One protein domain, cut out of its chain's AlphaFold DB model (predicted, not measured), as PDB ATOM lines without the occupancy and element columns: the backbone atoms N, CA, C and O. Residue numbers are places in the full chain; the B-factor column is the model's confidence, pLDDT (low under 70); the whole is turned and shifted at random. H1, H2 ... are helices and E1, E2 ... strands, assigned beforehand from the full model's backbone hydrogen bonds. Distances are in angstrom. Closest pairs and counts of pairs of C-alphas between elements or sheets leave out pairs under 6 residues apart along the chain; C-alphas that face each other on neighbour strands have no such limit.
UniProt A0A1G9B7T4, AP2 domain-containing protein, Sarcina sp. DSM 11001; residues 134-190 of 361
ATOM      1  N   ARG A 134     -27.565  -2.827  16.426       91.62
ATOM      2  CA  ARG A 134     -27.128  -3.455  17.680       91.62
ATOM      3  C   ARG A 134     -26.915  -4.961  17.534       91.62
ATOM      4  O   ARG A 134     -27.752  -5.663  16.975       91.62
ATOM      5  N   PHE A 135     -25.818  -5.455  18.105       91.62
ATOM      6  CA  PHE A 135     -25.432  -6.866  18.160       91.62
ATOM      7  C   PHE A 135     -25.033  -7.240  19.589       91.62
ATOM      8  O   PHE A 135     -23.912  -6.986  20.035       91.62
ATOM      9  N   GLY A 136     -25.959  -7.838  20.342       91.69
ATOM     10  CA  GLY A 136     -25.759  -8.041  21.778       91.69
ATOM     11  C   GLY A 136     -25.559  -6.700  22.491       91.69
ATOM     12  O   GLY A 136     -26.424  -5.835  22.409       91.69
ATOM     13  N   LYS A 137     -24.406  -6.515  23.147       91.19
ATOM     14  CA  LYS A 137     -24.024  -5.265  23.831       91.19
ATOM     15  C   LYS A 137     -23.305  -4.251  22.933       91.19
ATOM     16  O   LYS A 137     -22.799  -3.260  23.448       91.19
ATOM     17  N   LEU A 138     -23.159  -4.519  21.632       94.50
ATOM     18  CA  LEU A 138     -22.428  -3.661  20.693       94.50
ATOM     19  C   LEU A 138     -23.381  -2.827  19.839       94.50
ATOM     20  O   LEU A 138     -24.241  -3.389  19.172       94.50
ATOM     21  N   LEU A 139     -23.180  -1.513  19.812       94.62
ATOM     22  CA  LEU A 139     -23.760  -0.582  18.849       94.62
ATOM     23  C   LEU A 139     -22.709  -0.252  17.788       94.62
ATOM     24  O   LEU A 139     -21.627   0.233  18.120       94.62
ATOM     25  N   VAL A 140     -23.016  -0.501  16.520       92.50
ATOM     26  CA  VAL A 140     -22.107  -0.185  15.413       92.50
ATOM     27  C   VAL A 140     -22.152   1.318  15.142       92.50
ATOM     28  O   VAL A 140     -23.209   1.860  14.829       92.50
ATOM     29  N   LEU A 141     -21.008   1.993  15.260       86.88
ATOM     30  CA  LEU A 141     -20.888   3.433  15.013       86.88
ATOM     31  C   LEU A 141     -20.602   3.755  13.544       86.88
ATOM     32  O   LEU A 141     -20.969   4.823  13.072       86.88
ATOM     33  N   GLY A 142     -19.942   2.843  12.834       81.19
ATOM     34  CA  GLY A 142     -19.575   3.016  11.432       81.19
ATOM     35  C   GLY A 142     -18.380   2.149  11.054       81.19
ATOM     36  O   GLY A 142     -17.992   1.238  11.790       81.19
ATOM     37  N   LEU A 143     -17.782   2.434   9.901       82.31
ATOM     38  CA  LEU A 143     -16.554   1.773   9.465       82.31
ATOM     39  C   LEU A 143     -15.376   2.194  10.348       82.31
ATOM     40  O   LEU A 143     -15.229   3.367  10.683       82.31
ATOM     41  N   ALA A 144     -14.525   1.237  10.716       84.62
ATOM     42  CA  ALA A 144     -13.274   1.552  11.388       84.62
ATOM     43  C   ALA A 144     -12.335   2.233  10.385       84.62
ATOM     44  O   ALA A 144     -12.091   1.700   9.299       84.62
ATOM     45  N   ALA A 145     -11.822   3.405  10.744       76.81
ATOM     46  CA  ALA A 145     -10.888   4.174   9.936       76.81
ATOM     47  C   ALA A 145      -9.593   4.428  10.712       76.81
ATOM     48  O   ALA A 145      -9.588   4.455  11.942       76.81
ATOM     49  N   GLU A 146      -8.496   4.571   9.980       69.44
ATOM     50  CA  GLU A 146      -7.186   4.965  10.490       69.44
ATOM     51  C   GLU A 146      -6.786   6.271   9.797       69.44
ATOM     52  O   GLU A 146      -6.845   6.367   8.563       69.44
ATOM     53  N   ASP A 147      -6.412   7.276  10.588       61.59
ATOM     54  CA  ASP A 147      -5.938   8.553  10.069       61.59
ATOM     55  C   ASP A 147      -4.494   8.393   9.595       61.59
ATOM     56  O   ASP A 147      -3.583   8.130  10.382       61.59
ATOM     57  N   ILE A 148      -4.274   8.544   8.288       58.44
ATOM     58  CA  ILE A 148      -2.923   8.572   7.730       58.44
ATOM     59  C   ILE A 148      -2.358   9.970   7.990       58.44
ATOM     60  O   ILE A 148      -2.684  10.933   7.287       58.44
ATOM     61  N   THR A 149      -1.507  10.082   9.007       55.56
ATOM     62  CA  THR A 149      -0.664  11.260   9.204       55.56
ATOM     63  C   THR A 149       0.464  11.222   8.181       55.56
ATOM     64  O   THR A 149       1.284  10.307   8.154       55.56
ATOM     65  N   SER A 150       0.496  12.213   7.292       54.56
ATOM     66  CA  SER A 150       1.688  12.439   6.476       54.56
ATOM     67  C   SER A 150       2.818  12.994   7.352       54.56
ATOM     68  O   SER A 150       2.525  13.682   8.333       54.56
ATOM     69  N   PRO A 151       4.101  12.802   6.983       59.06
ATOM     70  CA  PRO A 151       5.242  13.430   7.667       59.06
ATOM     71  C   PRO A 151       5.127  14.962   7.794       59.06
ATOM     72  O   PRO A 151       5.769  15.573   8.637       59.06
ATOM     73  N   SER A 152       4.282  15.580   6.965       61.44
ATOM     74  CA  SER A 152       3.960  17.007   6.924       61.44
ATOM     75  C   SER A 152       2.780  17.434   7.819       61.44
ATOM     76  O   SER A 152       2.324  18.570   7.711       61.44
ATOM     77  N   GLY A 153       2.247  16.552   8.676       56.41
ATOM     78  CA  GLY A 153       1.209  16.886   9.664       56.41
ATOM     79  C   GLY A 153      -0.186  17.188   9.097       56.41
ATOM     80  O   GLY A 153      -1.080  17.567   9.850       56.41
ATOM     81  N   LYS A 154      -0.406  17.015   7.786       43.19
ATOM     82  CA  LYS A 154      -1.718  17.211   7.146       43.19
ATOM     83  C   LYS A 154      -2.489  15.881   7.046       43.19
ATOM     84  O   LYS A 154      -1.877  14.870   6.689       43.19
ATOM     85  N   PRO A 155      -3.806  15.854   7.331       48.47
ATOM     86  CA  PRO A 155      -4.637  14.666   7.144       48.47
ATOM     87  C   PRO A 155      -4.831  14.412   5.642       48.47
ATOM     88  O   PRO A 155      -5.399  15.250   4.946       48.47
ATOM     89  N   VAL A 156      -4.321  13.286   5.128       53.09
ATOM     90  CA  VAL A 156      -4.274  13.035   3.671       53.09
ATOM     91  C   VAL A 156      -5.380  12.109   3.158       53.09
ATOM     92  O   VAL A 156      -5.751  12.248   2.002       53.09
ATOM     93  N   GLN A 157      -5.961  11.235   3.987       51.75
ATOM     94  CA  GLN A 157      -7.231  10.514   3.755       51.75
ATOM     95  C   GLN A 157      -7.446   9.504   4.896       51.75
ATOM     96  O   GLN A 157      -6.487   8.881   5.356       51.75
ATOM     97  N   SER A 158      -8.693   9.301   5.334       54.91
ATOM     98  CA  SER A 158      -9.048   8.249   6.294       54.91
ATOM     99  C   SER A 158      -9.183   6.908   5.563       54.91
ATOM    100  O   SER A 158     -10.048   6.715   4.705       54.91
ATOM    101  N   ARG A 159      -8.292   5.953   5.857       72.44
ATOM    102  CA  ARG A 159      -8.330   4.623   5.230       72.44
ATOM    103  C   ARG A 159      -9.195   3.690   6.066       72.44
ATOM    104  O   ARG A 159      -8.957   3.517   7.257       72.44
ATOM    105  N   ILE A 160     -10.163   3.033   5.428       77.50
ATOM    106  CA  ILE A 160     -10.980   2.003   6.083       77.50
ATOM    107  C   ILE A 160     -10.094   0.809   6.455       77.50
ATOM    108  O   ILE A 160      -9.444   0.214   5.583       77.50
ATOM    109  N   LYS A 161     -10.122   0.428   7.733       82.69
ATOM    110  CA  LYS A 161      -9.371  -0.708   8.265       82.69
ATOM    111  C   LYS A 161      -9.915  -2.033   7.751       82.69
ATOM    112  O   LYS A 161     -11.121  -2.212   7.532       82.69
ATOM    113  N   ARG A 162      -9.006  -2.988   7.569       84.38
ATOM    114  CA  ARG A 162      -9.324  -4.350   7.138       84.38
ATOM    115  C   ARG A 162      -8.582  -5.371   7.990       84.38
ATOM    116  O   ARG A 162      -7.488  -5.089   8.464       84.38
ATOM    117  N   ASP A 163      -9.176  -6.549   8.160       83.94
ATOM    118  CA  ASP A 163      -8.510  -7.687   8.798       83.94
ATOM    119  C   ASP A 163      -7.434  -8.302   7.877       83.94
ATOM    120  O   ASP A 163      -7.293  -7.935   6.706       83.94
ATOM    121  N   ALA A 164      -6.700  -9.293   8.390       80.75
ATOM    122  CA  ALA A 164      -5.689 -10.030   7.625       80.75
ATOM    123  C   ALA A 164      -6.246 -10.744   6.373       80.75
ATOM    124  O   ALA A 164      -5.494 -11.055   5.456       80.75
ATOM    125  N   ASN A 165      -7.561 -10.985   6.312       79.38
ATOM    126  CA  ASN A 165      -8.244 -11.590   5.167       79.38
ATOM    127  C   ASN A 165      -8.823 -10.538   4.199       79.38
ATOM    128  O   ASN A 165      -9.559 -10.892   3.276       79.38
ATOM    129  N   GLY A 166      -8.554  -9.247   4.420       75.50
ATOM    130  CA  GLY A 166      -9.057  -8.144   3.602       75.50
ATOM    131  C   GLY A 166     -10.523  -7.767   3.853       75.50
ATOM    132  O   GLY A 166     -11.096  -7.009   3.067       75.50
ATOM    133  N   ARG A 167     -11.153  -8.265   4.920       82.56
ATOM    134  CA  ARG A 167     -12.535  -7.930   5.295       82.56
ATOM    135  C   ARG A 167     -12.575  -6.594   6.013       82.56
ATOM    136  O   ARG A 167     -11.727  -6.304   6.844       82.56
ATOM    137  N   VAL A 168     -13.594  -5.801   5.710       83.44
ATOM    138  CA  VAL A 168     -13.799  -4.487   6.324       83.44
ATOM    139  C   VAL A 168     -14.133  -4.627   7.811       83.44
ATOM    140  O   VAL A 168     -14.956  -5.468   8.189       83.44
ATOM    141  N   LEU A 169     -13.502  -3.787   8.630       88.25
ATOM    142  CA  LEU A 169     -13.748  -3.695  10.064       88.25
ATOM    143  C   LEU A 169     -14.744  -2.574  10.378       88.25
ATOM    144  O   LEU A 169     -14.699  -1.487   9.801       88.25
ATOM    145  N   TRP A 170     -15.640  -2.857  11.315       90.94
ATOM    146  CA  TRP A 170     -16.624  -1.935  11.867       90.94
ATOM    147  C   TRP A 170     -16.181  -1.498  13.253       90.94
ATOM    148  O   TRP A 170     -15.748  -2.333  14.050       90.94
ATOM    149  N   ASN A 171     -16.319  -0.209  13.545       89.56
ATOM    150  CA  ASN A 171     -16.113   0.335  14.876       89.56
ATOM    151  C   ASN A 171     -17.414   0.224  15.679       89.56
ATOM    152  O   ASN A 171     -18.457   0.750  15.279       89.56
ATOM    153  N   CYS A 172     -17.354  -0.456  16.818       93.44
ATOM    154  CA  CYS A 172     -18.508  -0.744  17.656       93.44
ATOM    155  C   CYS A 172     -18.295  -0.194  19.067       93.44
ATOM    156  O   CYS A 172     -17.287  -0.492  19.703       93.44
ATOM    157  N   LYS A 173     -19.276   0.534  19.605       91.19
ATOM    158  CA  LYS A 173     -19.314   0.938  21.015       91.19
ATOM    159  C   LYS A 173     -20.066  -0.104  21.823       91.19
ATOM    160  O   LYS A 173     -21.201  -0.445  21.499       91.19
ATOM    161  N   CYS A 174     -19.449  -0.616  22.876       92.56
ATOM    162  CA  CYS A 174     -20.119  -1.530  23.784       92.56
ATOM    163  C   CYS A 174     -20.848  -0.768  24.895       92.56
ATOM    164  O   CYS A 174     -20.370   0.269  25.347       92.56
ATOM    165  N   ASP A 175     -21.923  -1.347  25.435       89.44
ATOM    166  CA  ASP A 175     -22.597  -0.830  26.639       89.44
ATOM    167  C   ASP A 175     -21.649  -0.712  27.858       89.44
ATOM    168  O   ASP A 175     -21.936   0.017  28.799       89.44
ATOM    169  N   CYS A 176     -20.501  -1.409  27.840       79.75
ATOM    170  CA  CYS A 176     -19.433  -1.303  28.843       79.75
ATOM    171  C   CYS A 176     -18.661   0.036  28.784       79.75
ATOM    172  O   CYS A 176     -17.832   0.286  29.649       79.75
ATOM    173  N   GLY A 177     -18.876   0.855  27.748       81.94
ATOM    174  CA  GLY A 177     -18.117   2.077  27.462       81.94
ATOM    175  C   GLY A 177     -16.974   1.874  26.464       81.94
ATOM    176  O   GLY A 177     -16.697   2.777  25.677       81.94
ATOM    177  N   ASN A 178     -16.369   0.683  26.422       83.94
ATOM    178  CA  ASN A 178     -15.235   0.406  25.534       83.94
ATOM    179  C   ASN A 178     -15.663   0.258  24.071       83.94
ATOM    180  O   ASN A 178     -16.740  -0.268  23.762       83.94
ATOM    181  N   THR A 179     -14.774   0.659  23.167       86.38
ATOM    182  CA  THR A 179     -14.912   0.445  21.726       86.38
ATOM    183  C   THR A 179     -14.202  -0.825  21.287       86.38
ATOM    184  O   THR A 179     -13.323  -1.355  21.971       86.38
ATOM    185  N   VAL A 180     -14.641  -1.369  20.159       91.19
ATOM    186  CA  VAL A 180     -14.103  -2.613  19.640       91.19
ATOM    187  C   VAL A 180     -14.291  -2.715  18.132       91.19
ATOM    188  O   VAL A 180     -15.342  -2.353  17.610       91.19
ATOM    189  N   GLU A 181     -13.291  -3.255  17.438       93.19
ATOM    190  CA  GLU A 181     -13.360  -3.513  16.000       93.19
ATOM    191  C   GLU A 181     -13.861  -4.942  15.720       93.19
ATOM    192  O   GLU A 181     -13.421  -5.911  16.357       93.19
ATOM    193  N   ALA A 182     -14.807  -5.079  14.788       91.69
ATOM    194  CA  ALA A 182     -15.422  -6.357  14.421       91.69
ATOM    195  C   ALA A 182     -15.753  -6.431  12.924       91.69
ATOM    196  O   ALA A 182     -16.095  -5.432  12.299       91.69
ATOM    197  N   THR A 183     -15.709  -7.623  12.341       91.62
ATOM    198  CA  THR A 183     -16.153  -7.860  10.959       91.62
ATOM    199  C   THR A 183     -17.664  -8.105  10.885       91.62
ATOM    200  O   THR A 183     -18.287  -8.581  11.838       91.62
ATOM    201  N   SER A 184     -18.270  -7.875   9.712       88.56
ATOM    202  CA  SER A 184     -19.696  -8.177   9.479       88.56
ATOM    203  C   SER A 184     -20.054  -9.635   9.784       88.56
ATOM    204  O   SER A 184     -21.143  -9.916  10.280       88.56
ATOM    205  N   SER A 185     -19.144 -10.572   9.498       87.38
ATOM    206  CA  SER A 185     -19.353 -11.998   9.755       87.38
ATOM    207  C   SER A 185     -19.425 -12.310  11.249       87.38
ATOM    208  O   SER A 185     -20.276 -13.095  11.650       87.38
ATOM    209  N   GLU A 186     -18.580 -11.688  12.072       90.62
ATOM    210  CA  GLU A 186     -18.558 -11.902  13.525       90.62
ATOM    211  C   GLU A 186     -19.767 -11.291  14.239       90.62
ATOM    212  O   GLU A 186     -20.253 -11.863  15.218       90.62
ATOM    213  N   LEU A 187     -20.249 -10.145  13.742       91.12
ATOM    214  CA  LEU A 187     -21.477  -9.508  14.219       91.12
ATOM    215  C   LEU A 187     -22.695 -10.383  13.891       91.12
ATOM    216  O   LEU A 187     -23.477 -10.710  14.783       91.12
ATOM    217  N   LYS A 188     -22.811 -10.841  12.635       89.00
ATOM    218  CA  LYS A 188     -23.908 -11.710  12.170       89.00
ATOM    219  C   LYS A 188     -23.915 -13.084  12.841       89.00
ATOM    220  O   LYS A 188     -24.978 -13.559  13.226       89.00
ATOM    221  N   SER A 189     -22.756 -13.730  12.984       86.31
ATOM    222  CA  SER A 189     -22.669 -15.060  13.607       86.31
ATOM    223  C   SER A 189     -22.888 -15.029  15.119       86.31
ATOM    224  O   SER A 189     -23.090 -16.072  15.737       86.31
ATOM    225  N   GLY A 190     -22.820 -13.845  15.737       84.44
ATOM    226  CA  GLY A 190     -22.860 -13.701  17.184       84.44
ATOM    227  C   GLY A 190     -21.569 -14.150  17.873       84.44
ATOM    228  O   GLY A 190     -21.559 -14.306  19.091       84.44
TER     229      GLY A 190
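This is residues 134 to 190 of the 361 residues of the protein "AP2 domain-containing protein" of Sarcina sp. DSM 11001 (UniProt A0A1G9B7T4). A small, strongly twisted sheet of three strands, E1, E4 and E5, makes one end of a flat, drawn-out shape, and the hairpin of E2 and E3 reaches away from it as a long two-stranded arm. E1 runs on into E2, and the short helix H1 follows E5 at the sheet's end of the shape. The printed part has 57 residues, with five named strands and then one named helix, E1 E2 E3 E4 E5 H1, in the class mostly strand. The sheets have the orders E1 - E4 - E5 and E2 - E3, both antiparallel. The whole is loose, with a radius of gyration of the C-alphas of 13.3 A, and spans 42 by 27 by 13 A.

E1, residues 138 to 143, begins at C-alpha 138 (-22.428, -3.661, 20.693) and measures 13.8 A. E2 is residues 145 to 149, 12.5 A, and E3 residues 155 to 160, 14.2 A. E4 is residues 169 to 174, 15.3 A, and E5 residues 179 to 183, 13.7 A. H1, residues 184 to 189, measures 8.6 A and ends at C-alpha 189 (-22.669, -15.060, 13.607).

E1 and E4 are antiparallel at 145 degrees, with N 139 and O 173 2.8 A apart, within hydrogen-bond range. E4 and E5 form a hairpin at 141 degrees, with N 170 and O 182 at 2.8 A. The sheet is only just strongly twisted, its C-alphas up to 4.3 A off the best plane. Residues 134 to 135 pair antiparallel with residues 138 to 139 of E1. E1 runs on into E2 at 46 degrees. E2 and E3 form a hairpin at 152 degrees, with N 146 and O 159 at 3.0 A. E2 and E4 are only just apart, at 8.2 A. H1 only grazes the sheet, with residues 184 to 187; every O i to N i+4 pair in it is within hydrogen-bond range.

The C-alphas farthest apart, of Ser 152 and Ser 189, are 42.2 A from each other. The printed part has no cut and no long link. Its mean pLDDT is 79.7, and residues 146 to 158 are under 70.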